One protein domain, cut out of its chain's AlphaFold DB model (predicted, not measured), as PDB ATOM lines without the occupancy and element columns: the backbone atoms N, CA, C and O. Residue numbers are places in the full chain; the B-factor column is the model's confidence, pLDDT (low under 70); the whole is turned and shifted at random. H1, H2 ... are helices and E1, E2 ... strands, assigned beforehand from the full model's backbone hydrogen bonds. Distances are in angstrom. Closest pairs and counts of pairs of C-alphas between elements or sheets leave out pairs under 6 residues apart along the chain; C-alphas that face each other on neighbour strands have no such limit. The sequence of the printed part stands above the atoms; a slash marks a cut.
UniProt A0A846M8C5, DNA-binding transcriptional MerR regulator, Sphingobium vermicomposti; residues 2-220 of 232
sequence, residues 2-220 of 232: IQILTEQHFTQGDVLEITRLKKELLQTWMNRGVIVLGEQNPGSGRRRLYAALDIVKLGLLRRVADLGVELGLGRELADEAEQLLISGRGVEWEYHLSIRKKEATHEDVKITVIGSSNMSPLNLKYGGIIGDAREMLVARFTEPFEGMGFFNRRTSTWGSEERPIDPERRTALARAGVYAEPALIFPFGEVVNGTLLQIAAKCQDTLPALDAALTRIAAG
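Overview. This is residues 2 to 220 of the 232 residues of the protein "DNA-binding transcriptional MerR regulator" of Sphingobium vermicomposti (UniProt A0A846M8C5). At one end is a helical head, with H4 in its middle, H1, H2, H5 and H8 round it and H9 packed on H8; next along the longest axis comes a twisted four-strand sheet with H6 over one face. Beyond the sheet lie H7 and long loops, from which residues 150 to 161 stick out. The printed part has 219 residues with nine named helices and six named strands, in the order H1 E1 H2 H3 E2 H4 H5 E3 E4 H6 E5 H7 E6 H8 H9; its class is mixed, helices and strands. The larger sheet, E5 E4 E3 E6, is mixed, and the small one, E1 E2, is antiparallel. The whole is only just compact, close to loose, with a radius of gyration of the C-alphas of 20.5 A, and elongated, spanning 67 by 35 by 26 A.

Arrangement. H1, residues 2 to 6, touches H4, residues 52 to 66, closest at the C-alphas of Leu 5 and Ala 52, 5.1 A. E1, residues 8 to 11, and E2, residues 49 to 51, are antiparallel neighbours, with N 50 and O 10 2.8 A apart. H2, residues 12 to 19, touches H4 at a steep tilt of 53 degrees, with the C-alphas of Thr 19 and Gly 59 closest at 5.0 A. H3, residues 23 to 31, is near H4, with 5 pairs of C-alphas within 10 A. H4 and H5, residues 71 to 87, form a helical hairpin, closest at C-alphas 61 and 74, 4.5 A. E3, residues 94 to 101, and E4, residues 107 to 115, form a hairpin, with N 96 and O 112 2.8 A apart. E4, H6 and E5, residues 107 to 115, 121 to 126 and 128 to 130, make a right-handed strand-helix-strand unit, two parallel neighbour strands with a helix between; N 129 and O 113 are 3.0 A apart. H6's height over the sheet is 7.7 A. E5, H7, residues 167 to 175, and E6, residues 183 to 186, make a split right-handed unit, with E4 and E3 between its strands. E6 is antiparallel to E3, with N 184 and O 97 2.8 A apart. H8, residues 188 to 203, touches H4, closest at C-alphas 192 and 56, 5.9 A, and forms a helical hairpin with H9, residues 208 to 218. In each helix every O i to N i+4 pair is within hydrogen-bond range.

Along the chain. H1 begins at C-alpha 2, (249.240, 279.886, 164.276). E4 is 25.5 A long, H5 24.4 A. H9 ends at C-alpha 218, (257.284, 289.479, 170.588).

Size, cuts and confidence. C-alphas 45 and 168 are farthest apart, 69.0 A. The printed part has no cut. Links H3 to E2 and E5 to H7 are long. Mean pLDDT of the printed part is 72.6; 93 residues are under 70, among them residues 127 to 185.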
ATOM      1  N   ILE A   2     249.484 281.152 163.558       65.94
ATOM      2  CA  ILE A   2     249.240 279.886 164.276       65.94
ATOM      3  C   ILE A   2     250.236 278.790 163.875       65.94
ATOM      4  O   ILE A   2     250.947 278.269 164.722       65.94
ATOM      5  N   GLN A   3     250.368 278.536 162.571       72.50
ATOM      6  CA  GLN A   3     251.240 277.486 162.037       72.50
ATOM      7  C   GLN A   3     252.714 277.623 162.483       72.50
ATOM      8  O   GLN A   3     253.355 276.639 162.817       72.50
ATOM      9  N   ILE A   4     253.216 278.854 162.596       78.19
ATOM     10  CA  ILE A   4     254.597 279.173 163.001       78.19
ATOM     11  C   ILE A   4     254.858 278.788 164.467       78.19
ATOM     12  O   ILE A   4     255.966 278.401 164.821       78.19
ATOM     13  N   LEU A   5     253.840 278.894 165.327       84.31
ATOM     14  CA  LEU A   5     253.960 278.623 166.761       84.31
ATOM     15  C   LEU A   5     253.765 277.147 167.116       84.31
ATOM     16  O   LEU A   5     254.260 276.713 168.155       84.31
ATOM     17  N   THR A   6     253.040 276.403 166.280       86.81
ATOM     18  CA  THR A   6     252.647 275.008 166.530       86.81
ATOM     19  C   THR A   6     253.517 273.983 165.803       86.81
ATOM     20  O   THR A   6     253.460 272.799 166.130       86.81
ATOM     21  N   GLU A   7     254.306 274.402 164.812       86.94
ATOM     22  CA  GLU A   7     255.235 273.509 164.117       86.94
ATOM     23  C   GLU A   7     256.390 273.055 165.026       86.94
ATOM     24  O   GLU A   7     256.979 273.842 165.768       86.94
ATOM     25  N   GLN A   8     256.710 271.763 164.944       89.00
ATOM     26  CA  GLN A   8     257.686 271.072 165.783       89.00
ATOM     27  C   GLN A   8     259.086 271.169 165.152       89.00
ATOM     28  O   GLN A   8     259.413 270.400 164.250       89.00
ATOM     29  N   HIS A   9     259.909 272.110 165.621       87.44
ATOM     30  CA  HIS A   9     261.247 272.389 165.061       87.44
ATOM     31  C   HIS A   9     262.385 272.209 166.068       87.44
ATOM     32  O   HIS A   9     263.528 271.977 165.682       87.44
ATOM     33  N   PHE A  10     262.089 272.313 167.361       89.75
ATOM     34  CA  PHE A  10     263.108 272.458 168.397       89.75
ATOM     35  C   PHE A  10     263.452 271.128 169.045       89.75
ATOM     36  O   PHE A  10     262.582 270.301 169.302       89.75
ATOM     37  N   THR A  11     264.723 270.913 169.356       91.25
ATOM     38  CA  THR A  11     265.166 269.727 170.087       91.25
ATOM     39  C   THR A  11     265.004 269.918 171.593       91.25
ATOM     40  O   THR A  11     264.888 271.033 172.099       91.25
ATOM     41  N   GLN A  12     265.087 268.825 172.356       90.62
ATOM     42  CA  GLN A  12     265.135 268.918 173.818       90.62
ATOM     43  C   GLN A  12     266.314 269.777 174.314       90.62
ATOM     44  O   GLN A  12     266.189 270.423 175.349       90.62
ATOM     45  N   GLY A  13     267.447 269.797 173.601       90.75
ATOM     46  CA  GLY A  13     268.588 270.648 173.955       90.75
ATOM     47  C   GLY A  13     268.217 272.129 173.925       90.75
ATOM     48  O   GLY A  13     268.449 272.833 174.906       90.75
ATOM     49  N   ASP A  14     267.540 272.553 172.856       91.25
ATOM     50  CA  ASP A  14     267.067 273.931 172.680       91.25
ATOM     51  C   ASP A  14     266.070 274.318 173.779       91.25
ATOM     52  O   ASP A  14     266.187 275.377 174.396       91.25
ATOM     53  N   VAL A  15     265.128 273.418 174.090       91.19
ATOM     54  CA  VAL A  15     264.148 273.617 175.168       91.19
ATOM     55  C   VAL A  15     264.848 273.871 176.501       91.19
ATOM     56  O   VAL A  15     264.513 274.830 177.195       91.19
ATOM     57  N   LEU A  16     265.811 273.025 176.881       92.75
ATOM     58  CA  LEU A  16     266.512 273.149 178.162       92.75
ATOM     59  C   LEU A  16     267.387 274.406 178.212       92.75
ATOM     60  O   LEU A  16     267.474 275.046 179.259       92.75
ATOM     61  N   GLU A  17     267.999 274.792 177.093       92.00
ATOM     62  CA  GLU A  17     268.800 276.011 177.015       92.00
ATOM     63  C   GLU A  17     267.943 277.270 177.192       92.00
ATOM     64  O   GLU A  17     268.304 278.143 177.983       92.00
ATOM     65  N   ILE A  18     266.801 277.349 176.503       89.06
ATOM     66  CA  ILE A  18     265.914 278.523 176.518       89.06
ATOM     67  C   ILE A  18     265.165 278.618 177.851       89.06
ATOM     68  O   ILE A  18     265.136 279.665 178.495       89.06
ATOM     69  N   THR A  19     264.575 277.513 178.312       90.75
ATOM     70  CA  THR A  19     263.759 277.513 179.541       90.75
ATOM     71  C   THR A  19     264.596 277.464 180.817       90.75
ATOM     72  O   THR A  19     264.080 277.755 181.898       90.75
ATOM     73  N   ARG A  20     265.881 277.094 180.706       89.69
ATOM     74  CA  ARG A  20     266.795 276.811 181.828       89.69
ATOM     75  C   ARG A  20     266.295 275.707 182.762       89.69
ATOM     76  O   ARG A  20     266.749 275.600 183.902       89.69
ATOM     77  N   LEU A  21     265.368 274.873 182.293       90.88
ATOM     78  CA  LEU A  21     264.885 273.726 183.046       90.88
ATOM     79  C   LEU A  21     265.976 272.665 183.174       90.88
ATOM     80  O   LEU A  21     266.762 272.423 182.259       90.88
ATOM     81  N   LYS A  22     265.976 271.966 184.310       90.25
ATOM     82  CA  LYS A  22     266.721 270.713 184.441       90.25
ATOM     83  C   LYS A  22     266.024 269.622 183.634       90.25
ATOM     84  O   LYS A  22     264.793 269.554 183.599       90.25
ATOM     85  N   LYS A  23     266.812 268.734 183.027       91.00
ATOM     86  CA  LYS A  23     266.301 267.635 182.196       91.00
ATOM     87  C   LYS A  23     265.312 266.759 182.965       91.00
ATOM     88  O   LYS A  23     264.267 266.394 182.434       91.00
ATOM     89  N   GLU A  24     265.626 266.457 184.218       90.31
ATOM     90  CA  GLU A  24     264.841 265.596 185.105       90.31
ATOM     91  C   GLU A  24     263.484 266.225 185.436       90.31
ATOM     92  O   GLU A  24     262.465 265.533 185.485       90.31
ATOM     93  N   LEU A  25     263.458 267.548 185.619       88.50
ATOM     94  CA  LEU A  25     262.238 268.294 185.911       88.50
ATOM     95  C   LEU A  25     261.297 268.300 184.703       88.50
ATOM     96  O   LEU A  25     260.116 267.991 184.853       88.50
ATOM     97  N   LEU A  26     261.834 268.542 183.502       89.56
ATOM     98  CA  LEU A  26     261.068 268.457 182.255       89.56
ATOM     99  C   LEU A  26     260.438 267.067 182.077       89.56
ATOM    100  O   LEU A  26     259.242 266.960 181.812       89.56
ATOM    101  N   GLN A  27     261.218 265.999 182.275       87.38
ATOM    102  CA  GLN A  27     260.704 264.627 182.194       87.38
ATOM    103  C   GLN A  27     259.626 264.360 183.249       87.38
ATOM    104  O   GLN A  27     258.601 263.759 182.944       87.38
ATOM    105  N   THR A  28     259.814 264.851 184.475       89.19
ATOM    106  CA  THR A  28     258.824 264.707 185.550       89.19
ATOM    107  C   THR A  28     257.502 265.381 185.191       89.19
ATOM    108  O   THR A  28     256.445 264.778 185.368       89.19
ATOM    109  N   TRP A  29     257.541 266.608 184.670       88.81
ATOM    110  CA  TRP A  29     256.339 267.343 184.271       88.81
ATOM    111  C   TRP A  29     255.617 266.704 183.092       88.81
ATOM    112  O   TRP A  29     254.391 266.603 183.123       88.81
ATOM    113  N   MET A  30     256.366 266.215 182.104       85.94
ATOM    114  CA  MET A  30     255.808 265.463 180.981       85.94
ATOM    115  C   MET A  30     255.131 264.171 181.453       85.94
ATOM    116  O   MET A  30     253.972 263.933 181.129       85.94
ATOM    117  N   ASN A  31     255.818 263.362 182.263       85.62
ATOM    118  CA  ASN A  31     255.310 262.065 182.721       85.62
ATOM    119  C   ASN A  31     254.081 262.202 183.627       85.62
ATOM    120  O   ASN A  31     253.205 261.344 183.615       85.62
ATOM    121  N   ARG A  32     254.011 263.280 184.414       82.88
ATOM    122  CA  ARG A  32     252.870 263.576 185.291       82.88
ATOM    123  C   ARG A  32     251.713 264.279 184.575       82.88
ATOM    124  O   ARG A  32     250.714 264.572 185.221       82.88
ATOM    125  N   GLY A  33     251.844 264.587 183.282       80.31
ATOM    126  CA  GLY A  33     250.812 265.300 182.527       80.31
ATOM    127  C   GLY A  33     250.542 266.716 183.047       80.31
ATOM    128  O   GLY A  33     249.439 267.230 182.879       80.31
ATOM    129  N   VAL A  34     251.535 267.346 183.688       78.31
ATOM    130  CA  VAL A  34     251.426 268.727 184.199       78.31
ATOM    131  C   VAL A  34     251.234 269.707 183.041       78.31
ATOM    132  O   VAL A  34     250.546 270.714 183.180       78.31
ATOM    133  N   ILE A  35     251.812 269.379 181.886       74.44
ATOM    134  CA  ILE A  35     251.731 270.161 180.661       74.44
ATOM    135  C   ILE A  35     251.450 269.249 179.466       74.44
ATOM    136  O   ILE A  35     252.042 268.176 179.327       74.44
ATOM    137  N   VAL A  36     250.548 269.693 178.592       75.00
ATOM    138  CA  VAL A  36     250.282 269.040 177.309       75.00
ATOM    139  C   VAL A  36     251.128 269.732 176.247       75.00
ATOM    140  O   VAL A  36     250.952 270.921 175.987       75.00
ATOM    141  N   LEU A  37     252.063 268.979 175.668       78.81
ATOM    142  CA  LEU A  37     252.931 269.424 174.578       78.81
ATOM    143  C   LEU A  37     252.442 268.841 173.250       78.81
ATOM    144  O   LEU A  37     251.830 267.768 173.252       78.81
ATOM    145  N   GLY A  38     252.734 269.520 172.139       68.25
ATOM    146  CA  GLY A  38     252.211 269.163 170.815       68.25
ATOM    147  C   GLY A  38     252.545 267.737 170.355       68.25
ATOM    148  O   GLY A  38     251.681 267.060 169.801       68.25
ATOM    149  N   GLU A  39     253.752 267.235 170.637       71.38
ATOM    150  CA  GLU A  39     254.140 265.845 170.360       71.38
ATOM    151  C   GLU A  39     254.491 265.095 171.659       71.38
ATOM    152  O   GLU A  39     255.534 265.314 172.287       71.38
ATOM    153  N   GLN A  40     253.614 264.174 172.084       65.12
ATOM    154  CA  GLN A  40     253.835 263.365 173.290       65.12
ATOM    155  C   GLN A  40     254.594 262.059 173.044       65.12
ATOM    156  O   GLN A  40     255.275 261.611 173.959       65.12
ATOM    157  N   ASN A  41     254.514 261.455 171.856       67.69
ATOM    158  CA  ASN A  41     255.154 260.172 171.542       67.69
ATOM    159  C   ASN A  41     255.587 260.143 170.063       67.69
ATOM    160  O   ASN A  41     254.778 259.768 169.218       67.69
ATOM    161  N   PRO A  42     256.845 260.483 169.727       65.81
ATOM    162  CA  PRO A  42     257.305 260.589 168.333       65.81
ATOM    163  C   PRO A  42     257.420 259.246 167.577       65.81
ATOM    164  O   PRO A  42     257.824 259.211 166.416       65.81
ATOM    165  N   GLY A  43     257.061 258.121 168.204       65.81
ATOM    166  CA  GLY A  43     257.257 256.775 167.661       65.81
ATOM    167  C   GLY A  43     258.693 256.257 167.833       65.81
ATOM    168  O   GLY A  43     259.609 256.992 168.203       65.81
ATOM    169  N   SER A  44     258.892 254.954 167.606       61.97
ATOM    170  CA  SER A  44     260.197 254.304 167.800       61.97
ATOM    171  C   SER A  44     261.262 254.874 166.853       61.97
ATOM    172  O   SER A  44     261.024 255.015 165.654       61.97
ATOM    173  N   GLY A  45     262.441 255.206 167.389       70.06
ATOM    174  CA  GLY A  45     263.601 255.666 166.614       70.06
ATOM    175  C   GLY A  45     263.584 257.138 166.185       70.06
ATOM    176  O   GLY A  45     264.550 257.595 165.574       70.06
ATOM    177  N   ARG A  46     262.536 257.905 166.514       75.38
ATOM    178  CA  ARG A  46     262.457 259.342 166.213       75.38
ATOM    179  C   ARG A  46     262.789 260.192 167.431       75.38
ATOM    180  O   ARG A  46     262.435 259.871 168.564       75.38
ATOM    181  N   ARG A  47     263.497 261.296 167.189       77.12
ATOM    182  CA  ARG A  47     263.770 262.304 168.219       77.12
ATOM    183  C   ARG A  47     262.503 263.126 168.429       77.12
ATOM    184  O   ARG A  47     261.889 263.533 167.452       77.12
ATOM    185  N   ARG A  48     262.148 263.373 169.692       85.19
ATOM    186  CA  ARG A  48     261.071 264.305 170.035       85.19
ATOM    187  C   ARG A  48     261.492 265.710 169.627       85.19
ATOM    188  O   ARG A  48     262.563 266.163 170.047       85.19
ATOM    189  N   LEU A  49     260.646 266.360 168.845       89.56
ATOM    190  CA  LEU A  49     260.746 267.786 168.602       89.56
ATOM    191  C   LEU A  49     259.731 268.521 169.483       89.56
ATOM    192  O   LEU A  49     258.931 267.897 170.178       89.56
ATOM    193  N   TYR A  50     259.866 269.839 169.541       90.88
ATOM    194  CA  TYR A  50     259.025 270.738 170.317       90.88
ATOM    195  C   TYR A  50     258.643 271.924 169.441       90.88
ATOM    196  O   TYR A  50     259.421 272.353 168.583       90.88
ATOM    197  N   ALA A  51     257.455 272.474 169.666       91.56
ATOM    198  CA  ALA A  51     257.025 273.709 169.029       91.56
ATOM    199  C   ALA A  51     257.467 274.946 169.828       91.56
ATOM    200  O   ALA A  51     257.746 274.865 171.026       91.56
ATOM    201  N   ALA A  52     257.489 276.122 169.193       90.88
ATOM    202  CA  ALA A  52     257.787 277.375 169.896       90.88
ATOM    203  C   ALA A  52     256.813 277.607 171.065       90.88
ATOM    204  O   ALA A  52     257.208 278.051 172.143       90.88
ATOM    205  N   LEU A  53     255.544 277.238 170.873       90.88
ATOM    206  CA  LEU A  53     254.529 277.328 171.910       90.88
ATOM    207  C   LEU A  53     254.808 276.396 173.102       90.88
ATOM    208  O   LEU A  53     254.636 276.813 174.245       90.88
ATOM    209  N   ASP A  54     255.297 275.179 172.855       91.75
ATOM    210  CA  ASP A  54     255.685 274.234 173.912       91.75
ATOM    211  C   ASP A  54     256.764 274.849 174.822       91.75
ATOM    212  O   ASP A  54     256.692 274.755 176.050       91.75
ATOM    213  N   ILE A  55     257.735 275.546 174.221       92.69
ATOM    214  CA  ILE A  55     258.821 276.235 174.931       92.69
ATOM    215  C   ILE A  55     258.281 277.400 175.772       92.69
ATOM    216  O   ILE A  55     258.676 277.545 176.929       92.69
ATOM    217  N   VAL A  56     257.357 278.202 175.232       91.50
ATOM    218  CA  VAL A  56     256.716 279.310 175.968       91.50
ATOM    219  C   VAL A  56     255.964 278.795 177.193       91.50
ATOM    220  O   VAL A  56     256.170 279.301 178.299       91.50
ATOM    221  N   LYS A  57     255.136 277.760 177.021       92.31
ATOM    222  CA  LYS A  57     254.382 277.154 178.123       92.31
ATOM    223  C   LYS A  57     255.323 276.640 179.220       92.31
ATOM    224  O   LYS A  57     255.126 276.935 180.396       92.31
ATOM    225  N   LEU A  58     256.395 275.936 178.846       92.88
ATOM    226  CA  LEU A  58     257.412 275.461 179.791       92.88
ATOM    227  C   LEU A  58     258.135 276.609 180.511       92.88
ATOM    228  O   LEU A  58     258.401 276.500 181.708       92.88
ATOM    229  N   GLY A  59     258.425 277.713 179.815       90.94
ATOM    230  CA  GLY A  59     259.009 278.920 180.404       90.94
ATOM    231  C   GLY A  59     258.111 279.557 181.470       90.94
ATOM    232  O   GLY A  59     258.597 279.926 182.544       90.94
ATOM    233  N   LEU A  60     256.799 279.617 181.219       89.31
ATOM    234  CA  LEU A  60     255.807 280.098 182.187       89.31
ATOM    235  C   LEU A  60     255.703 279.176 183.406       89.31
ATOM    236  O   LEU A  60     255.815 279.655 184.535       89.31
ATOM    237  N   LEU A  61     255.579 277.860 183.199       90.69
ATOM    238  CA  LEU A  61     255.537 276.882 184.295       90.69
ATOM    239  C   LEU A  61     256.798 276.938 185.160       90.69
ATOM    240  O   LEU A  61     256.706 276.962 186.387       90.69
ATOM    241  N   ARG A  62     257.976 277.005 184.528       89.62
ATOM    242  CA  ARG A  62     259.262 277.202 185.210       89.62
ATOM    243  C   ARG A  62     259.237 278.435 186.088       89.62
ATOM    244  O   ARG A  62     259.670 278.379 187.234       89.62
ATOM    245  N   ARG A  63     258.714 279.544 185.572       86.62
ATOM    246  CA  ARG A  63     258.699 280.786 186.331       86.62
ATOM    247  C   ARG A  63     257.736 280.740 187.517       86.62
ATOM    248  O   ARG A  63     258.102 281.218 188.582       86.62
ATOM    249  N   VAL A  64     256.554 280.147 187.359       84.19
ATOM    250  CA  VAL A  64     255.616 279.931 188.476       84.19
ATOM    251  C   VAL A  64     256.237 279.049 189.556       84.19
ATOM    252  O   VAL A  64     256.158 279.386 190.736       84.19
ATOM    253  N   ALA A  65     256.910 277.968 189.154       83.88
ATOM    254  CA  ALA A  65     257.594 277.072 190.080       83.88
ATOM    255  C   ALA A  65     258.700 277.790 190.874       83.88
ATOM    256  O   ALA A  65     258.798 277.605 192.085       83.88
ATOM    257  N   ASP A  66     259.493 278.645 190.217       82.19
ATOM    258  CA  ASP A  66     260.541 279.440 190.872       82.19
ATOM    259  C   ASP A  66     259.982 280.440 191.897       82.19
ATOM    260  O   ASP A  66     260.668 280.785 192.857       82.19
ATOM    261  N   LEU A  67     258.745 280.909 191.705       76.12
ATOM    262  CA  LEU A  67     258.050 281.792 192.645       76.12
ATOM    263  C   LEU A  67     257.417 281.030 193.822       76.12
ATOM    264  O   LEU A  67     256.783 281.651 194.670       76.12
ATOM    265  N   GLY A  68     257.559 279.700 193.877       74.56
ATOM    266  CA  GLY A  68     256.948 278.859 194.911       74.56
ATOM    267  C   GLY A  68     255.424 278.757 194.799       74.56
ATOM    268  O   GLY A  68     254.764 278.340 195.746       74.56
ATOM    269  N   VAL A  69     254.856 279.143 193.655       77.00
ATOM    270  CA  VAL A  69     253.411 279.135 193.419       77.00
ATOM    271  C   VAL A  69     252.978 277.782 192.852       77.00
ATOM    272  O   VAL A  69     253.749 277.079 192.196       77.00
ATOM    273  N   GLU A  70     251.727 277.397 193.109       79.62
ATOM    274  CA  GLU A  70     251.171 276.134 192.630       79.62
ATOM    275  C   GLU A  70     251.228 276.020 191.095       79.62
ATOM    276  O   GLU A  70     250.838 276.929 190.359       79.62
ATOM    277  N   LEU A  71     251.653 274.852 190.601       82.12
ATOM    278  CA  LEU A  71     251.782 274.576 189.164       82.12
ATOM    279  C   LEU A  71     250.449 274.651 188.402       82.12
ATOM    280  O   LEU A  71     250.470 274.856 187.188       82.12
ATOM    281  N   GLY A  72     249.308 274.519 189.090       82.75
ATOM    282  CA  GLY A  72     247.978 274.729 188.511       82.75
ATOM    283  C   GLY A  72     247.834 276.119 187.888       82.75
ATOM    284  O   GLY A  72     247.416 276.225 186.737       82.75
ATOM    285  N   LEU A  73     248.316 277.165 188.572       80.69
ATOM    286  CA  LEU A  73     248.373 278.515 188.006       80.69
ATOM    287  C   LEU A  73     249.255 278.547 186.755       80.69
ATOM    288  O   LEU A  73     248.872 279.124 185.745       80.69
ATOM    289  N   GLY A  74     250.431 277.917 186.804       84.12
ATOM    290  CA  GLY A  74     251.353 277.871 185.666       84.12
ATOM    291  C   GLY A  74     250.715 277.283 184.415       84.12
ATOM    292  O   GLY A  74     250.925 277.804 183.321       84.12
ATOM    293  N   ARG A  75     249.889 276.247 184.577       86.62
ATOM    294  CA  ARG A  75     249.114 275.667 183.481       86.62
ATOM    295  C   ARG A  75     248.085 276.646 182.919       86.62
ATOM    296  O   ARG A  75     248.014 276.806 181.710       86.62
ATOM    297  N   GLU A  76     247.338 277.333 183.771       86.62
ATOM    298  CA  GLU A  76     246.314 278.285 183.322       86.62
ATOM    299  C   GLU A  76     246.927 279.505 182.620       86.62
ATOM    300  O   GLU A  76     246.414 279.958 181.599       86.62
ATOM    301  N   LEU A  77     248.079 279.981 183.105       85.38
ATOM    302  CA  LEU A  77     248.885 281.002 182.431       85.38
ATOM    303  C   LEU A  77     249.364 280.533 181.056       85.38
ATOM    304  O   LEU A  77     249.349 281.300 180.097       85.38
ATOM    305  N   ALA A  78     249.808 279.281 180.965       88.19
ATOM    306  CA  ALA A  78     250.261 278.677 179.720       88.19
ATOM    307  C   ALA A  78     249.122 278.522 178.696       88.19
ATOM    308  O   ALA A  78     249.342 278.767 177.508       88.19
ATOM    309  N   ASP A  79     247.919 278.165 179.147       87.75
ATOM    310  CA  ASP A  79     246.734 278.039 178.295       87.75
ATOM    311  C   ASP A  79     246.266 279.419 177.785       87.75
ATOM    312  O   ASP A  79     245.977 279.578 176.598       87.75
ATOM    313  N   GLU A  80     246.276 280.456 178.633       84.31
ATOM    314  CA  GLU A  80     245.988 281.836 178.201       84.31
ATOM    315  C   GLU A  80     247.046 282.352 177.210       84.31
ATOM    316  O   GLU A  80     246.715 282.996 176.211       84.31
ATOM    317  N   ALA A  81     248.328 282.040 177.449       85.31
ATOM    318  CA  ALA A  81     249.427 282.374 176.539       85.31
ATOM    319  C   ALA A  81     249.197 281.832 175.146       85.31
ATOM    320  O   ALA A  81     249.326 282.552 174.158       85.31
ATOM    321  N   GLU A  82     248.858 280.551 175.085       87.88
ATOM    322  CA  GLU A  82     248.538 279.871 173.850       87.88
ATOM    323  C   GLU A  82     247.404 280.575 173.117       87.88
ATOM    324  O   GLU A  82     247.573 280.925 171.947       87.88
ATOM    325  N   GLN A  83     246.293 280.858 173.796       85.00
ATOM    326  CA  GLN A  83     245.150 281.522 173.173       85.00
ATOM    327  C   GLN A  83     245.511 282.905 172.625       85.00
ATOM    328  O   GLN A  83     245.191 283.220 171.474       85.00
ATOM    329  N   LEU A  84     246.214 283.725 173.410       80.44
ATOM    330  CA  LEU A  84     246.582 285.077 172.994       80.44
ATOM    331  C   LEU A  84     247.577 285.071 171.832       80.44
ATOM    332  O   LEU A  84     247.333 285.738 170.822       80.44
ATOM    333  N   LEU A  85     248.617 284.240 171.904       83.06
ATOM    334  CA  LEU A  85     249.608 284.104 170.837       83.06
ATOM    335  C   LEU A  85     249.000 283.561 169.536       83.06
ATOM    336  O   LEU A  85     249.328 284.052 168.456       83.06
ATOM    337  N   ILE A  86     248.079 282.597 169.620       83.88
ATOM    338  CA  ILE A  86     247.326 282.085 168.463       83.88
ATOM    339  C   ILE A  86     246.443 283.186 167.862       83.88
ATOM    340  O   ILE A  86     246.371 283.315 166.637       83.88
ATOM    341  N   SER A  87     245.805 284.004 168.705       76.88
ATOM    342  CA  SER A  87     244.945 285.114 168.274       76.88
ATOM    343  C   SER A  87     245.710 286.314 167.694       76.88
ATOM    344  O   SER A  87     245.098 287.211 167.112       76.88
ATOM    345  N   GLY A  88     247.036 286.350 167.857       68.50
ATOM    346  CA  GLY A  88     247.905 287.436 167.403       68.50
ATOM    347  C   GLY A  88     247.778 288.743 168.164       68.50
ATOM    348  O   GLY A  88     248.290 289.772 167.718       68.50
ATOM    349  N   ARG A  89     247.118 288.698 169.317       62.28
ATOM    350  CA  ARG A  89     247.115 289.768 170.303       62.28
ATOM    351  C   ARG A  89     248.334 289.500 171.176       62.28
ATOM    352  O   ARG A  89     248.399 288.458 171.817       62.28
ATOM    353  N   GLY A  90     249.342 290.367 171.103       60.97
ATOM    354  CA  GLY A  90     250.537 290.250 171.940       60.97
ATOM    355  C   GLY A  90     250.185 290.072 173.421       60.97
ATOM    356  O   GLY A  90     249.056 290.312 173.850       60.97
ATOM    357  N   VAL A  91     251.158 289.624 174.204       63.50
ATOM    358  CA  VAL A  91     250.922 289.242 175.590       63.50
ATOM    359  C   VAL A  91     251.263 290.402 176.519       63.50
ATOM    360  O   VAL A  91     252.429 290.642 176.823       63.50
ATOM    361  N   GLU A  92     250.237 291.116 176.975       63.78
ATOM    362  CA  GLU A  92     250.359 292.128 178.023       63.78
ATOM    363  C   GLU A  92     249.699 291.599 179.297       63.78
ATOM    364  O   GLU A  92     248.473 291.620 179.436       63.78
ATOM    365  N   TRP A  93     250.525 291.077 180.207       70.00
ATOM    366  CA  TRP A  93     250.072 290.700 181.539       70.00
ATOM    367  C   TRP A  93     251.061 291.132 182.611       70.00
ATOM    368  O   TRP A  93     252.249 290.783 182.558       70.00
ATOM    369  N   GLU A  94     250.526 291.757 183.652       70.25
ATOM    370  CA  GLU A  94     251.250 292.022 184.887       70.25
ATOM    371  C   GLU A  94     250.521 291.343 186.047       70.25
ATOM    372  O   GLU A  94     249.461 291.775 186.502       70.25
ATOM    373  N   TYR A  95     251.079 290.228 186.514       70.62
ATOM    374  CA  TYR A  95     250.503 289.484 187.626       70.62
ATOM    375  C   TYR A  95     251.094 289.995 188.919       70.62
ATOM    376  O   TYR A  95     252.304 290.139 189.062       70.62
ATOM    377  N   HIS A  96     250.226 290.235 189.879       68.94
ATOM    378  CA  HIS A  96     250.596 290.714 191.190       68.94
ATOM    379  C   HIS A  96     250.411 289.559 192.167       68.94
ATOM    380  O   HIS A  96     249.303 289.052 192.359       68.94
ATOM    381  N   LEU A  97     251.518 289.102 192.744       66.00
ATOM    382  CA  LEU A  97     251.550 288.060 193.757       66.00
ATOM    383  C   LEU A  97     251.572 288.720 195.135       66.00
ATOM    384  O   LEU A  97     252.579 289.299 195.534       66.00
ATOM    385  N   SER A  98     250.475 288.618 195.874       62.94
ATOM    386  CA  SER A  98     250.426 289.017 197.279       62.94
ATOM    387  C   SER A  98     250.450 287.763 198.140       62.94
ATOM    388  O   SER A  98     249.546 286.932 198.071       62.94
ATOM    389  N   ILE A  99     251.473 287.613 198.974       61.06
ATOM    390  CA  ILE A  99     251.548 286.505 199.931       61.06
ATOM    391  C   ILE A  99     250.917 286.989 201.229       61.06
ATOM    392  O   ILE A  99     251.375 287.990 201.773       61.06
ATOM    393  N   ARG A 100     249.884 286.285 201.701       59.78
ATOM    394  CA  ARG A 100     249.230 286.580 202.973       59.78
ATOM    395  C   ARG A 100     249.547 285.546 204.024       59.78
ATOM    396  O   ARG A 100     249.583 284.352 203.731       59.78
ATOM    397  N   LYS A 101     249.677 285.985 205.271       53.31
ATOM    398  CA  LYS A 101     249.598 285.078 206.419       53.31
ATOM    399  C   LYS A 101     248.239 285.195 207.109       53.31
ATOM    400  O   LYS A 101     247.829 286.270 207.518       53.31
ATOM    401  N   LYS A 102     247.500 284.093 207.258       48.91
ATOM    402  CA  LYS A 102     246.309 284.094 208.140       48.91
ATOM    403  C   LYS A 102     246.696 283.987 209.612       48.91
ATOM    404  O   LYS A 102     246.060 284.589 210.466       48.91
ATOM    405  N   GLU A 103     247.765 283.245 209.878       47.78
ATOM    406  CA  GLU A 103     248.423 283.066 211.171       47.78
ATOM    407  C   GLU A 103     249.931 282.936 210.909       47.78
ATOM    408  O   GLU A 103     250.343 282.702 209.771       47.78
ATOM    409  N   ALA A 104     250.775 283.062 211.939       41.94
ATOM    410  CA  ALA A 104     252.239 283.075 211.804       41.94
ATOM    411  C   ALA A 104     252.832 281.884 211.007       41.94
ATOM    412  O   ALA A 104     253.938 282.001 210.467       41.94
ATOM    413  N   THR A 105     252.088 280.777 210.903       49.62
ATOM    414  CA  THR A 105     252.475 279.492 210.300       49.62
ATOM    415  C   THR A 105     251.796 279.156 208.966       49.62
ATOM    416  O   THR A 105     252.164 278.152 208.362       49.62
ATOM    417  N   HIS A 106     250.829 279.949 208.490       51.97
ATOM    418  CA  HIS A 106     250.071 279.649 207.267       51.97
ATOM    419  C   HIS A 106     250.402 280.641 206.152       51.97
ATOM    420  O   HIS A 106     250.264 281.844 206.351       51.97
ATOM    421  N   GLU A 107     250.798 280.139 204.983       57.22
ATOM    422  CA  GLU A 107     251.034 280.934 203.773       57.22
ATOM    423  C   GLU A 107     249.832 280.789 202.823       57.22
ATOM    424  O   GLU A 107     249.674 279.770 202.155       57.22
ATOM    425  N   ASP A 108     248.973 281.809 202.769       59.34
ATOM    426  CA  ASP A 108     247.877 281.931 201.803       59.34
ATOM    427  C   ASP A 108     248.335 282.860 200.663       59.34
ATOM    428  O   ASP A 108     248.391 284.082 200.808       59.34
ATOM    429  N   VAL A 109     248.651 282.307 199.494       64.38
ATOM    430  CA  VAL A 109     249.071 283.094 198.325       64.38
ATOM    431  C   VAL A 109     247.844 283.607 197.558       64.38
ATOM    432  O   VAL A 109     247.077 282.819 197.007       64.38
ATOM    433  N   LYS A 110     247.651 284.933 197.490       68.06
ATOM    434  CA  LYS A 110     246.625 285.584 196.656       68.06
ATOM    435  C   LYS A 110     247.268 286.121 195.375       68.06
ATOM    436  O   LYS A 110     248.163 286.961 195.420       68.06
ATOM    437  N   ILE A 111     246.777 285.661 194.229       69.62
ATOM    438  CA  ILE A 111     247.193 286.150 192.909       69.62
ATOM    439  C   ILE A 111     246.125 287.110 192.394       69.62
ATOM    440  O   ILE A 111     244.941 286.782 192.432       69.62
ATOM    441  N   THR A 112     246.537 288.278 191.914       71.06
ATOM    442  CA  THR A 112     245.672 289.249 191.233       71.06
ATOM    443  C   THR A 112     246.236 289.524 189.849       71.06
ATOM    444  O   THR A 112     247.447 289.685 189.681       71.06
ATOM    445  N   VAL A 113     245.364 289.538 188.845       71.75
ATOM    446  CA  VAL A 113     245.766 289.652 187.440       71.75
ATOM    447  C   VAL A 113     245.449 291.050 186.938       71.75
ATOM    448  O   VAL A 113     244.362 291.574 187.187       71.75
ATOM    449  N   ILE A 114     246.395 291.655 186.224       70.56
ATOM    450  CA  ILE A 114     246.138 292.871 185.460       70.56
ATOM    451  C   ILE A 114     246.185 292.518 183.988       70.56
ATOM    452  O   ILE A 114     247.184 291.996 183.487       70.56
ATOM    453  N   GLY A 115     245.082 292.799 183.306       67.38
ATOM    454  CA  GLY A 115     244.962 292.560 181.881       67.38
ATOM    455  C   GLY A 115     244.094 293.607 181.207       67.38
ATOM    456  O   GLY A 115     243.300 294.301 181.839       67.38
ATOM    457  N   SER A 116     244.211 293.684 179.887       61.94
ATOM    458  CA  SER A 116     243.493 294.653 179.053       61.94
ATOM    459  C   SER A 116     241.989 294.376 178.901       61.94
ATOM    460  O   SER A 116     241.264 295.219 178.378       61.94
ATOM    461  N   SER A 117     241.491 293.219 179.354       65.00
ATOM    462  CA  SER A 117     240.080 292.821 179.234       65.00
ATOM    463  C   SER A 117     239.588 292.093 180.480       65.00
ATOM    464  O   SER A 117     240.155 291.074 180.862       65.00
ATOM    465  N   ASN A 118     238.473 292.534 181.065       64.69
ATOM    466  CA  ASN A 118     237.800 291.839 182.174       64.69
ATOM    467  C   ASN A 118     237.295 290.433 181.827       64.69
ATOM    468  O   ASN A 118     237.005 289.662 182.735       64.69
ATOM    469  N   MET A 119     237.182 290.100 180.541       65.75
ATOM    470  CA  MET A 119     236.617 288.829 180.084       65.75
ATOM    471  C   MET A 119     237.668 287.727 179.894       65.75
ATOM    472  O   MET A 119     237.317 286.641 179.438       65.75
ATOM    473  N   SER A 120     238.945 287.974 180.216       70.81
ATOM    474  CA  SER A 120     239.942 286.895 180.250       70.81
ATOM    475  C   SER A 120     239.545 285.850 181.311       70.81
ATOM    476  O   SER A 120     239.185 286.238 182.430       70.81
ATOM    477  N   PRO A 121     239.627 284.537 181.013       73.69
ATOM    478  CA  PRO A 121     239.388 283.468 181.985       73.69
ATOM    479  C   PRO A 121     240.163 283.652 183.297       73.69
ATOM    480  O   PRO A 121     239.630 283.397 184.379       73.69
ATOM    481  N   LEU A 122     241.397 284.156 183.212       75.12
ATOM    482  CA  LEU A 122     242.242 284.419 184.376       75.12
ATOM    483  C   LEU A 122     241.735 285.600 185.207       75.12
ATOM    484  O   LEU A 122     241.702 285.513 186.434       75.12
ATOM    485  N   ASN A 123     241.265 286.664 184.555       71.69
ATOM    486  CA  ASN A 123     240.660 287.812 185.232       71.69
ATOM    487  C   ASN A 123     239.362 287.429 185.957       71.69
ATOM    488  O   ASN A 123     239.126 287.876 187.080       71.69
ATOM    489  N   LEU A 124     238.546 286.558 185.359       70.75
ATOM    490  CA  LEU A 124     237.324 286.053 185.990       70.75
ATOM    491  C   LEU A 124     237.618 285.170 187.209       70.75
ATOM    492  O   LEU A 124     236.887 285.222 188.196       70.75
ATOM    493  N   LYS A 125     238.681 284.361 187.149       74.38
ATOM    494  CA  LYS A 125     239.004 283.383 188.191       74.38
ATOM    495  C   LYS A 125     239.783 283.966 189.372       74.38
ATOM    496  O   LYS A 125     239.488 283.630 190.516       74.38
ATOM    497  N   TYR A 126     240.775 284.810 189.106       70.69
ATOM    498  CA  TYR A 126     241.695 285.333 190.125       70.69
ATOM    499  C   TYR A 126     241.352 286.756 190.587       70.69
ATOM    500  O   TYR A 126     241.988 287.285 191.498       70.69
ATOM    501  N   GLY A 127     240.324 287.370 190.000       66.62
ATOM    502  CA  GLY A 127     240.043 288.788 190.173       66.62
ATOM    503  C   GLY A 127     240.972 289.606 189.282       66.62
ATOM    504  O   GLY A 127     242.189 289.637 189.476       66.62
ATOM    505  N   GLY A 128     240.378 290.233 188.271       67.94
ATOM    506  CA  GLY A 128     241.077 291.041 187.286       67.94
ATOM    507  C   GLY A 128     240.875 292.528 187.531       67.94
ATOM    508  O   GLY A 128     239.738 292.981 187.676       67.94
ATOM    509  N   ILE A 129     241.964 293.288 187.505       67.25
ATOM    510  CA  ILE A 129     241.918 294.748 187.386       67.25
ATOM    511  C   ILE A 129     242.190 295.093 185.917       67.25
ATOM    512  O   ILE A 129     243.129 294.569 185.318       67.25
ATOM    513  N   ILE A 130     241.361 295.958 185.322       69.06
ATOM    514  CA  ILE A 130     241.575 296.443 183.951       69.06
ATOM    515  C   ILE A 130     242.402 297.728 183.993       69.06
ATOM    516  O   ILE A 130     242.022 298.683 184.671       69.06
ATOM    517  N   GLY A 131     243.494 297.775 183.235       67.50
ATOM    518  CA  GLY A 131     244.278 298.990 183.002       67.50
ATOM    519  C   GLY A 131     245.740 298.696 182.681       67.50
ATOM    520  O   GLY A 131     246.140 297.533 182.648       67.50
ATOM    521  N   ASP A 132     246.526 299.753 182.464       66.31
ATOM    522  CA  ASP A 132     247.982 299.645 182.337       66.31
ATOM    523  C   ASP A 132     248.599 299.549 183.732       66.31
ATOM    524  O   ASP A 132     248.495 300.458 184.557       66.31
ATOM    525  N   ALA A 133     249.224 298.413 183.996       65.19
ATOM    526  CA  ALA A 133     249.846 298.103 185.265       65.19
ATOM    527  C   ALA A 133     251.068 298.986 185.581       65.19
ATOM    528  O   ALA A 133     251.304 299.290 186.752       65.19
ATOM    529  N   ARG A 134     251.756 299.518 184.563       64.12
ATOM    530  CA  ARG A 134     252.876 300.468 184.720       64.12
ATOM    531  C   ARG A 134     252.428 301.803 185.296       64.12
ATOM    532  O   ARG A 134     253.220 302.520 185.907       64.12
ATOM    533  N   GLU A 135     251.157 302.131 185.106       68.25
ATOM    534  CA  GLU A 135     250.529 303.354 185.600       68.25
ATOM    535  C   GLU A 135     249.801 303.131 186.936       68.25
ATOM    536  O   GLU A 135     249.294 304.078 187.548       68.25
ATOM    537  N   MET A 136     249.744 301.889 187.434       64.25
ATOM    538  CA  MET A 136     249.063 301.583 188.686       64.25
ATOM    539  C   MET A 136     249.959 301.829 189.900       64.25
ATOM    540  O   MET A 136     251.096 301.376 190.001       64.25
ATOM    541  N   LEU A 137     249.400 302.518 190.895       61.72
ATOM    542  CA  LEU A 137     250.067 302.712 192.179       61.72
ATOM    543  C   LEU A 137     250.198 301.373 192.913       61.72
ATOM    544  O   LEU A 137     249.194 300.696 193.115       61.72
ATOM    545  N   VAL A 138     251.391 301.068 193.439       58.72
ATOM    546  CA  VAL A 138     251.663 299.863 194.258       58.72
ATOM    547  C   VAL A 138     250.638 299.687 195.388       58.72
ATOM    548  O   VAL A 138     250.227 298.577 195.711       58.72
ATOM    549  N   ALA A 139     250.155 300.800 195.947       58.47
ATOM    550  CA  ALA A 139     249.144 300.828 197.001       58.47
ATOM    551  C   ALA A 139     247.773 300.236 196.604       58.47
ATOM    552  O   ALA A 139     246.955 299.991 197.489       58.47
ATOM    553  N   ARG A 140     247.503 300.029 195.305       62.00
ATOM    554  CA  ARG A 140     246.322 299.305 194.806       62.00
ATOM    555  C   ARG A 140     246.424 297.795 195.029       62.00
ATOM    556  O   ARG A 140     245.399 297.131 195.087       62.00
ATOM    557  N   PHE A 141     247.637 297.272 195.197       58.25
ATOM    558  CA  PHE A 141     247.906 295.834 195.307       58.25
ATOM    559  C   PHE A 141     248.280 295.394 196.720       58.25
ATOM    560  O   PHE A 141     248.357 294.203 196.998       58.25
ATOM    561  N   THR A 142     248.508 296.346 197.624       55.97
ATOM    562  CA  THR A 142     248.792 296.068 199.029       55.97
ATOM    563  C   THR A 142     247.491 296.029 199.827       55.97
ATOM    564  O   THR A 142     246.820 297.056 199.966       55.97
ATOM    565  N   GLU A 143     247.139 294.867 200.378       56.09
ATOM    566  CA  GLU A 143     246.083 294.747 201.389       56.09
ATOM    567  C   GLU A 143     246.691 294.911 202.801       56.09
ATOM    568  O   GLU A 143     247.845 294.534 203.027       56.09
ATOM    569  N   PRO A 144     245.964 295.508 203.764       55.06
ATOM    570  CA  PRO A 144     246.422 295.545 205.146       55.06
ATOM    571  C   PRO A 144     246.397 294.146 205.775       55.06
ATOM    572  O   PRO A 144     245.433 293.400 205.601       55.06
ATOM    573  N   PHE A 145     247.439 293.820 206.542       47.94
ATOM    574  CA  PHE A 145     247.520 292.607 207.351       47.94
ATOM    575  C   PHE A 145     246.627 292.717 208.593       47.94
ATOM    576  O   PHE A 145     247.066 293.129 209.667       47.94
ATOM    577  N   GLU A 146     245.352 292.368 208.473       51.84
ATOM    578  CA  GLU A 146     244.473 292.277 209.641       51.84
ATOM    579  C   GLU A 146     244.618 290.888 210.282       51.84
ATOM    580  O   GLU A 146     243.853 289.968 210.010       51.84
ATOM    581  N   GLY A 147     245.591 290.737 211.186       42.69
ATOM    582  CA  GLY A 147     245.718 289.573 212.076       42.69
ATOM    583  C   GLY A 147     244.597 289.449 213.124       42.69
ATOM    584  O   GLY A 147     244.778 288.788 214.142       42.69
ATOM    585  N   MET A 148     243.449 290.101 212.920       39.34
ATOM    586  CA  MET A 148     242.280 289.997 213.785       39.34
ATOM    587  C   MET A 148     241.072 289.593 212.954       39.34
ATOM    588  O   MET A 148     240.557 290.356 212.138       39.34
ATOM    589  N   GLY A 149     240.588 288.379 213.209       44.81
ATOM    590  CA  GLY A 149     239.254 287.989 212.792       44.81
ATOM    591  C   GLY A 149     238.214 289.003 213.279       44.81
ATOM    592  O   GLY A 149     238.353 289.603 214.342       44.81
ATOM    593  N   PHE A 150     237.144 289.124 212.495       38.12
ATOM    594  CA  PHE A 150     235.839 289.706 212.835       38.12
ATOM    595  C   PHE A 150     235.524 291.160 212.447       38.12
ATOM    596  O   PHE A 150     234.335 291.449 212.333       38.12
ATOM    597  N   PHE A 151     236.474 292.043 212.111       39.00
ATOM    598  CA  PHE A 151     236.136 293.458 211.839       39.00
ATOM    599  C   PHE A 151     236.745 294.048 210.563       39.00
ATOM    600  O   PHE A 151     237.451 295.040 210.629       39.00
ATOM    601  N   ASN A 152     236.430 293.458 209.405       42.97
ATOM    602  CA  ASN A 152     236.180 294.149 208.126       42.97
ATOM    603  C   ASN A 152     236.093 293.108 207.004       42.97
ATOM    604  O   ASN A 152     236.983 292.952 206.168       42.97
ATOM    605  N   ARG A 153     234.951 292.413 206.915       38.66
ATOM    606  CA  ARG A 153     234.528 291.922 205.599       38.66
ATOM    607  C   ARG A 153     234.410 293.165 204.720       38.66
ATOM    608  O   ARG A 153     233.485 293.946 204.919       38.66
ATOM    609  N   ARG A 154     235.327 293.356 203.764       42.31
ATOM    610  CA  ARG A 154     235.065 294.215 202.607       42.31
ATOM    611  C   ARG A 154     233.760 293.705 201.997       42.31
ATOM    612  O   ARG A 154     233.748 292.696 201.300       42.31
ATOM    613  N   THR A 155     232.647 294.362 202.293       35.78
ATOM    614  CA  THR A 155     231.487 294.316 201.415       35.78
ATOM    615  C   THR A 155     231.962 294.994 200.144       35.78
ATOM    616  O   THR A 155     232.078 296.217 200.116       35.78
ATOM    617  N   SER A 156     232.343 294.215 199.130       36.56
ATOM    618  CA  SER A 156     232.565 294.771 197.803       36.56
ATOM    619  C   SER A 156     231.204 295.245 197.298       36.56
ATOM    620  O   SER A 156     230.420 294.478 196.738       36.56
ATOM    621  N   THR A 157     230.867 296.497 197.569       34.09
ATOM    622  CA  THR A 157     229.774 297.166 196.881       34.09
ATOM    623  C   THR A 157     230.232 297.371 195.446       34.09
ATOM    624  O   THR A 157     231.235 298.043 195.182       34.09
ATOM    625  N   TRP A 158     229.520 296.722 194.526       30.91
ATOM    626  CA  TRP A 158     229.693 296.864 193.087       30.91
ATOM    627  C   TRP A 158     229.691 298.360 192.730       30.91
ATOM    628  O   TRP A 158     228.742 299.067 193.063       30.91
ATOM    629  N   GLY A 159     230.785 298.853 192.142       36.78
ATOM    630  CA  GLY A 159     230.954 300.267 191.783       36.78
ATOM    631  C   GLY A 159     231.721 301.146 192.782       36.78
ATOM    632  O   GLY A 159     231.913 302.325 192.496       36.78
ATOM    633  N   SER A 160     232.202 300.621 193.916       40.69
ATOM    634  CA  SER A 160     233.201 301.350 194.714       40.69
ATOM    635  C   SER A 160     234.583 301.183 194.078       40.69
ATOM    636  O   SER A 160     235.118 300.080 194.027       40.69
ATOM    637  N   GLU A 161     235.140 302.268 193.534       37.53
ATOM    638  CA  GLU A 161     236.536 302.296 193.092       37.53
ATOM    639  C   GLU A 161     237.425 301.791 194.235       37.53
ATOM    640  O   GLU A 161     237.402 302.349 195.337       37.53
ATOM    641  N   GLU A 162     238.212 300.746 193.976       42.09
ATOM    642  CA  GLU A 162     239.286 300.298 194.858       42.09
ATOM    643  C   GLU A 162     240.331 301.415 194.962       42.09
ATOM    644  O   GLU A 162     241.312 301.483 194.218       42.09
ATOM    645  N   ARG A 163     240.086 302.367 195.862       41.22
ATOM    646  CA  ARG A 163     241.036 303.438 196.127       41.22
ATOM    647  C   ARG A 163     242.227 302.853 196.890       41.22
ATOM    648  O   ARG A 163     242.021 302.060 197.815       41.22
ATOM    649  N   PRO A 164     243.465 303.236 196.527       47.91
ATOM    650  CA  PRO A 164     244.650 302.866 197.296       47.91
ATOM    651  C   PRO A 164     244.459 303.246 198.769       47.91
ATOM    652  O   PRO A 164     243.747 304.206 199.068       47.91
ATOM    653  N   ILE A 165     245.082 302.499 199.689       53.12
ATOM    654  CA  ILE A 165     245.010 302.806 201.127       53.12
ATOM    655  C   ILE A 165     245.445 304.263 201.334       53.12
ATOM    656  O   ILE A 165     246.619 304.587 201.146       53.12
ATOM    657  N   ASP A 166     244.485 305.109 201.709       58.38
ATOM    658  CA  ASP A 166     244.665 306.519 202.056       58.38
ATOM    659  C   ASP A 166     245.863 306.690 203.018       58.38
ATOM    660  O   ASP A 166     245.956 305.928 203.989       58.38
ATOM    661  N   PRO A 167     246.795 307.635 202.777       60.53
ATOM    662  CA  PRO A 167     247.902 307.936 203.688       60.53
ATOM    663  C   PRO A 167     247.502 308.095 205.165       60.53
ATOM    664  O   PRO A 167     248.220 307.615 206.052       60.53
ATOM    665  N   GLU A 168     246.348 308.703 205.451       62.00
ATOM    666  CA  GLU A 168     245.850 308.848 206.825       62.00
ATOM    667  C   GLU A 168     245.442 307.492 207.408       62.00
ATOM    668  O   GLU A 168     245.821 307.135 208.529       62.00
ATOM    669  N   ARG A 169     244.761 306.671 206.603       62.50
ATOM    670  CA  ARG A 169     244.372 305.307 206.971       62.50
ATOM    671  C   ARG A 169     245.583 304.397 207.151       62.50
ATOM    672  O   ARG A 169     245.598 303.590 208.072       62.50
ATOM    673  N   ARG A 170     246.625 304.546 206.329       61.25
ATOM    674  CA  ARG A 170     247.898 303.824 206.477       61.25
ATOM    675  C   ARG A 170     248.571 304.166 207.802       61.25
ATOM    676  O   ARG A 170     249.057 303.271 208.484       61.25
ATOM    677  N   THR A 171     248.554 305.440 208.185       63.59
ATOM    678  CA  THR A 171     249.088 305.894 209.476       63.59
ATOM    679  C   THR A 171     248.276 305.327 210.642       63.59
ATOM    680  O   THR A 171     248.853 304.866 211.624       63.59
ATOM    681  N   ALA A 172     246.945 305.305 210.529       66.00
ATOM    682  CA  ALA A 172     246.067 304.704 211.530       66.00
ATOM    683  C   ALA A 172     246.293 303.187 211.677       66.00
ATOM    684  O   ALA A 172     246.404 302.696 212.797       66.00
ATOM    685  N   LEU A 173     246.434 302.461 210.563       63.25
ATOM    686  CA  LEU A 173     246.738 301.026 210.547       63.25
ATOM    687  C   LEU A 173     248.108 300.736 211.171       63.25
ATOM    688  O   LEU A 173     248.203 299.901 212.066       63.25
ATOM    689  N   ALA A 174     249.140 301.499 210.796       65.94
ATOM    690  CA  ALA A 174     250.472 301.364 211.379       65.94
ATOM    691  C   ALA A 174     250.462 301.604 212.901       65.94
ATOM    692  O   ALA A 174     251.097 300.860 213.646       65.94
ATOM    693  N   ARG A 175     249.691 302.593 213.385       69.00
ATOM    694  CA  ARG A 175     249.484 302.833 214.829       69.00
ATOM    695  C   ARG A 175     248.753 301.685 215.527       69.00
ATOM    696  O   ARG A 175     249.015 301.440 216.697       69.00
ATOM    697  N   ALA A 176     247.867 300.985 214.821       63.19
ATOM    698  CA  ALA A 176     247.172 299.798 215.313       63.19
ATOM    699  C   ALA A 176     248.025 298.513 215.238       63.19
ATOM    700  O   ALA A 176     247.519 297.431 215.524       63.19
ATOM    701  N   GLY A 177     249.304 298.609 214.845       55.19
ATOM    702  CA  GLY A 177     250.188 297.454 214.664       55.19
ATOM    703  C   GLY A 177     249.915 296.653 213.386       55.19
ATOM    704  O   GLY A 177     250.472 295.573 213.212       55.19
ATOM    705  N   VAL A 178     249.079 297.178 212.487       57.41
ATOM    706  CA  VAL A 178     248.746 296.580 211.191       57.41
ATOM    707  C   VAL A 178     249.654 297.174 210.118       57.41
ATOM    708  O   VAL A 178     249.643 298.381 209.871       57.41
ATOM    709  N   TYR A 179     250.435 296.333 209.447       58.91
ATOM    710  CA  TYR A 179     251.264 296.733 208.309       58.91
ATOM    711  C   TYR A 179     250.683 296.201 206.995       58.91
ATOM    712  O   TYR A 179     249.896 295.259 206.976       58.91
ATOM    713  N   ALA A 180     251.031 296.842 205.883       58.78
ATOM    714  CA  ALA A 180     250.667 296.359 204.555       58.78
ATOM    715  C   ALA A 180     251.624 295.233 204.139       58.78
ATOM    716  O   ALA A 180     252.838 295.375 204.304       58.78
ATOM    717  N   GLU A 181     251.098 294.131 203.604       58.00
ATOM    718  CA  GLU A 181     251.947 293.058 203.081       58.00
ATOM    719  C   GLU A 181     252.580 293.458 201.739       58.00
ATOM    720  O   GLU A 181     251.962 294.182 200.948       58.00
ATOM    721  N   PRO A 182     253.823 293.018 201.469       58.22
ATOM    722  CA  PRO A 182     254.476 293.300 200.204       58.22
ATOM    723  C   PRO A 182     253.772 292.551 199.066       58.22
ATOM    724  O   PRO A 182     253.649 291.327 199.090       58.22
ATOM    725  N   ALA A 183     253.360 293.290 198.037       62.47
ATOM    726  CA  ALA A 183     252.969 292.718 196.755       62.47
ATOM    727  C   ALA A 183     254.217 292.571 195.872       62.47
ATOM    728  O   ALA A 183     254.938 293.542 195.634       62.47
ATOM    729  N   LEU A 184     254.474 291.360 195.382       65.56
ATOM    730  CA  LEU A 184     255.484 291.093 194.364       65.56
ATOM    731  C   LEU A 184     254.836 291.236 192.987       65.56
ATOM    732  O   LEU A 184     253.960 290.460 192.614       65.56
ATOM    733  N   ILE A 185     255.273 292.236 192.227       68.81
ATOM    734  CA  ILE A 185     254.809 292.456 190.856       68.81
ATOM    735  C   ILE A 185     255.647 291.590 189.924       68.81
ATOM    736  O   ILE A 185     256.874 291.710 189.891       68.81
ATOM    737  N   PHE A 186     254.990 290.712 189.175       74.06
ATOM    738  CA  PHE A 186     255.639 289.795 188.257       74.06
ATOM    739  C   PHE A 186     255.051 289.887 186.830       74.06
ATOM    740  O   PHE A 186     253.925 289.445 186.574       74.06
ATOM    741  N   PRO A 187     255.817 290.411 185.853       75.81
ATOM    742  CA  PRO A 187     255.345 290.571 184.483       75.81
ATOM    743  C   PRO A 187     255.499 289.263 183.689       75.81
ATOM    744  O   PRO A 187     256.518 289.020 183.041       75.81
ATOM    745  N   PHE A 188     254.489 288.386 183.711       79.81
ATOM    746  CA  PHE A 188     254.532 287.149 182.910       79.81
ATOM    747  C   PHE A 188     254.519 287.419 181.395       79.81
ATOM    748  O   PHE A 188     255.032 286.588 180.645       79.81
ATOM    749  N   GLY A 189     254.026 288.578 180.937       79.50
ATOM    750  CA  GLY A 189     254.152 288.976 179.529       79.50
ATOM    751  C   GLY A 189     255.609 289.069 179.064       79.50
ATOM    752  O   GLY A 189     255.946 288.584 177.987       79.50
ATOM    753  N   GLU A 190     256.511 289.555 179.920       82.19
ATOM    754  CA  GLU A 190     257.952 289.593 179.631       82.19
ATOM    755  C   GLU A 190     258.575 288.197 179.575       82.19
ATOM    756  O   GLU A 190     259.518 287.962 178.820       82.19
ATOM    757  N   VAL A 191     258.033 287.230 180.323       86.56
ATOM    758  CA  VAL A 191     258.464 285.830 180.200       86.56
ATOM    759  C   VAL A 191     258.117 285.301 178.815       86.56
ATOM    760  O   VAL A 191     258.969 284.680 178.183       86.56
ATOM    761  N   VAL A 192     256.909 285.570 178.318       87.50
ATOM    762  CA  VAL A 192     256.500 285.145 176.973       87.50
ATOM    763  C   VAL A 192     257.325 285.852 175.902       87.50
ATOM    764  O   VAL A 192     257.966 285.182 175.093       87.50
ATOM    765  N   ASN A 193     257.373 287.186 175.924       86.25
ATOM    766  CA  ASN A 193     258.085 287.986 174.925       86.25
ATOM    767  C   ASN A 193     259.587 287.676 174.927       86.25
ATOM    768  O   ASN A 193     260.174 287.419 173.877       86.25
ATOM    769  N   GLY A 194     260.201 287.606 176.110       87.19
ATOM    770  CA  GLY A 194     261.606 287.246 176.267       87.19
ATOM    771  C   GLY A 194     261.911 285.817 175.817       87.19
ATOM    772  O   GLY A 194     262.981 285.568 175.262       87.19
ATOM    773  N   THR A 195     260.980 284.877 176.003       90.31
ATOM    774  CA  THR A 195     261.128 283.507 175.486       90.31
ATOM    775  C   THR A 195     261.052 283.492 173.961       90.31
ATOM    776  O   THR A 195     261.912 282.897 173.319       90.31
ATOM    777  N   LEU A 196     260.087 284.196 173.361       90.19
ATOM    778  CA  LEU A 196     259.967 284.306 171.904       90.19
ATOM    779  C   LEU A 196     261.211 284.932 171.265       90.19
ATOM    780  O   LEU A 196     261.665 284.432 170.242       90.19
ATOM    781  N   LEU A 197     261.794 285.967 171.878       90.31
ATOM    782  CA  LEU A 197     263.042 286.575 171.406       90.31
ATOM    783  C   LEU A 197     264.240 285.622 171.513       90.31
ATOM    784  O   LEU A 197     265.084 285.604 170.623       90.31
ATOM    785  N   GLN A 198     264.313 284.800 172.564       91.06
ATOM    786  CA  GLN A 198     265.357 283.775 172.682       91.06
ATOM    787  C   GLN A 198     265.207 282.675 171.628       91.06
ATOM    788  O   GLN A 198     266.207 282.236 171.061       91.06
ATOM    789  N   ILE A 199     263.971 282.255 171.344       90.94
ATOM    790  CA  ILE A 199     263.679 281.316 170.255       90.94
ATOM    791  C   ILE A 199     264.071 281.945 168.909       90.94
ATOM    792  O   ILE A 199     264.749 281.307 168.110       90.94
ATOM    793  N   ALA A 200     263.700 283.205 168.675       88.81
ATOM    794  CA  ALA A 200     264.019 283.943 167.455       88.81
ATOM    795  C   ALA A 200     265.543 284.026 167.232       88.81
ATOM    796  O   ALA A 200     266.049 283.558 166.212       88.81
ATOM    797  N   ALA A 201     266.294 284.439 168.258       88.69
ATOM    798  CA  ALA A 201     267.756 284.479 168.226       88.69
ATOM    799  C   ALA A 201     268.394 283.109 167.924       88.69
ATOM    800  O   ALA A 201     269.420 283.035 167.254       88.69
ATOM    801  N   LYS A 202     267.787 282.005 168.380       88.44
ATOM    802  CA  LYS A 202     268.225 280.641 168.037       88.44
ATOM    803  C   LYS A 202     267.944 280.268 166.579       88.44
ATOM    804  O   LYS A 202     268.699 279.499 165.989       88.44
ATOM    805  N   CYS A 203     266.880 280.809 165.997       85.12
ATOM    806  CA  CYS A 203     266.484 280.581 164.611       85.12
ATOM    807  C   CYS A 203     267.182 281.498 163.599       85.12
ATOM    808  O   CYS A 203     267.047 281.241 162.403       85.12
ATOM    809  N   GLN A 204     267.904 282.533 164.042       84.56
ATOM    810  CA  GLN A 204     268.439 283.598 163.185       84.56
ATOM    811  C   GLN A 204     269.182 283.074 161.943       84.56
ATOM    812  O   GLN A 204     268.944 283.557 160.836       84.56
ATOM    813  N   ASP A 205     270.011 282.039 162.107       82.31
ATOM    814  CA  ASP A 205     270.821 281.485 161.012       82.31
ATOM    815  C   ASP A 205     270.164 280.294 160.297       82.31
ATOM    816  O   ASP A 205     270.485 279.990 159.149       82.31
ATOM    817  N   THR A 206     269.256 279.586 160.970       81.75
ATOM    818  CA  THR A 206     268.744 278.281 160.517       81.75
ATOM    819  C   THR A 206     267.337 278.353 159.936       81.75
ATOM    820  O   THR A 206     267.005 277.579 159.040       81.75
ATOM    821  N   LEU A 207     266.505 279.279 160.420       82.31
ATOM    822  CA  LEU A 207     265.091 279.423 160.069       82.31
ATOM    823  C   LEU A 207     264.690 280.918 160.049       82.31
ATOM    824  O   LEU A 207     263.857 281.350 160.851       82.31
ATOM    825  N   PRO A 208     265.221 281.732 159.116       79.50
ATOM    826  CA  PRO A 208     265.048 283.192 159.125       79.50
ATOM    827  C   PRO A 208     263.584 283.653 158.993       79.50
ATOM    828  O   PRO A 208     263.192 284.684 159.535       79.50
ATOM    829  N   ALA A 209     262.731 282.881 158.308       84.56
ATOM    830  CA  ALA A 209     261.300 283.185 158.209       84.56
ATOM    831  C   ALA A 209     260.555 282.987 159.545       84.56
ATOM    832  O   ALA A 209     259.621 283.738 159.847       84.56
ATOM    833  N   LEU A 210     260.979 281.996 160.339       83.38
ATOM    834  CA  LEU A 210     260.464 281.732 161.683       83.38
ATOM    835  C   LEU A 210     260.950 282.821 162.650       83.38
ATOM    836  O   LEU A 210     260.124 283.417 163.336       83.38
ATOM    837  N   ASP A 211     262.240 283.163 162.622       85.62
ATOM    838  CA  ASP A 211     262.830 284.264 163.403       85.62
ATOM    839  C   ASP A 211     262.087 285.598 163.195       85.62
ATOM    840  O   ASP A 211     261.546 286.186 164.140       85.62
ATOM    841  N   ALA A 212     261.948 286.037 161.940       85.12
ATOM    842  CA  ALA A 212     261.263 287.286 161.618       85.12
ATOM    843  C   ALA A 212     259.781 287.277 162.035       85.12
ATOM    844  O   ALA A 212     259.185 288.326 162.294       85.12
ATOM    845  N   ALA A 213     259.136 286.108 162.073       83.75
ATOM    846  CA  ALA A 213     257.771 285.984 162.563       83.75
ATOM    847  C   ALA A 213     257.693 286.066 164.092       83.75
ATOM    848  O   ALA A 213     256.881 286.837 164.603       83.75
ATOM    849  N   LEU A 214     258.551 285.341 164.809       85.31
ATOM    850  CA  LEU A 214     258.599 285.346 166.272       85.31
ATOM    851  C   LEU A 214     258.966 286.727 166.821       85.31
ATOM    852  O   LEU A 214     258.308 287.208 167.739       85.31
ATOM    853  N   THR A 215     259.920 287.421 166.196       86.12
ATOM    854  CA  THR A 215     260.294 288.795 166.564       86.12
ATOM    855  C   THR A 215     259.126 289.772 166.403       86.12
ATOM    856  O   THR A 215     258.913 290.642 167.247       86.12
ATOM    857  N   ARG A 216     258.305 289.623 165.352       81.94
ATOM    858  CA  ARG A 216     257.099 290.452 165.171       81.94
ATOM    859  C   ARG A 216     256.035 290.176 166.231       81.94
ATOM    860  O   ARG A 216     255.403 291.127 166.690       81.94
ATOM    861  N   ILE A 217     255.862 288.909 166.614       79.69
ATOM    862  CA  ILE A 217     254.943 288.501 167.686       79.69
ATOM    863  C   ILE A 217     255.412 289.086 169.023       79.69
ATOM    864  O   ILE A 217     254.623 289.739 169.698       79.69
ATOM    865  N   ALA A 218     256.698 288.935 169.361       80.38
ATOM    866  CA  ALA A 218     257.284 289.479 170.588       80.38
ATOM    867  C   ALA A 218     257.192 291.012 170.659       80.38
ATOM    868  O   ALA A 218     256.969 291.576 171.723       80.38
ATOM    869  N   ALA A 219     257.310 291.698 169.519       76.19
ATOM    870  CA  ALA A 219     257.146 293.147 169.437       76.19
ATOM    871  C   ALA A 219     255.676 293.614 169.498       76.19
ATOM    872  O   ALA A 219     255.424 294.813 169.368       76.19
ATOM    873  N   GLY A 220     254.699 292.701 169.591       66.31
ATOM    874  CA  GLY A 220     253.269 293.031 169.579       66.31
ATOM    875  C   GLY A 220     252.790 293.693 168.281       66.31
ATOM    876  O   GLY A 220     251.687 294.238 168.222       66.31
TER     877      GLY A 220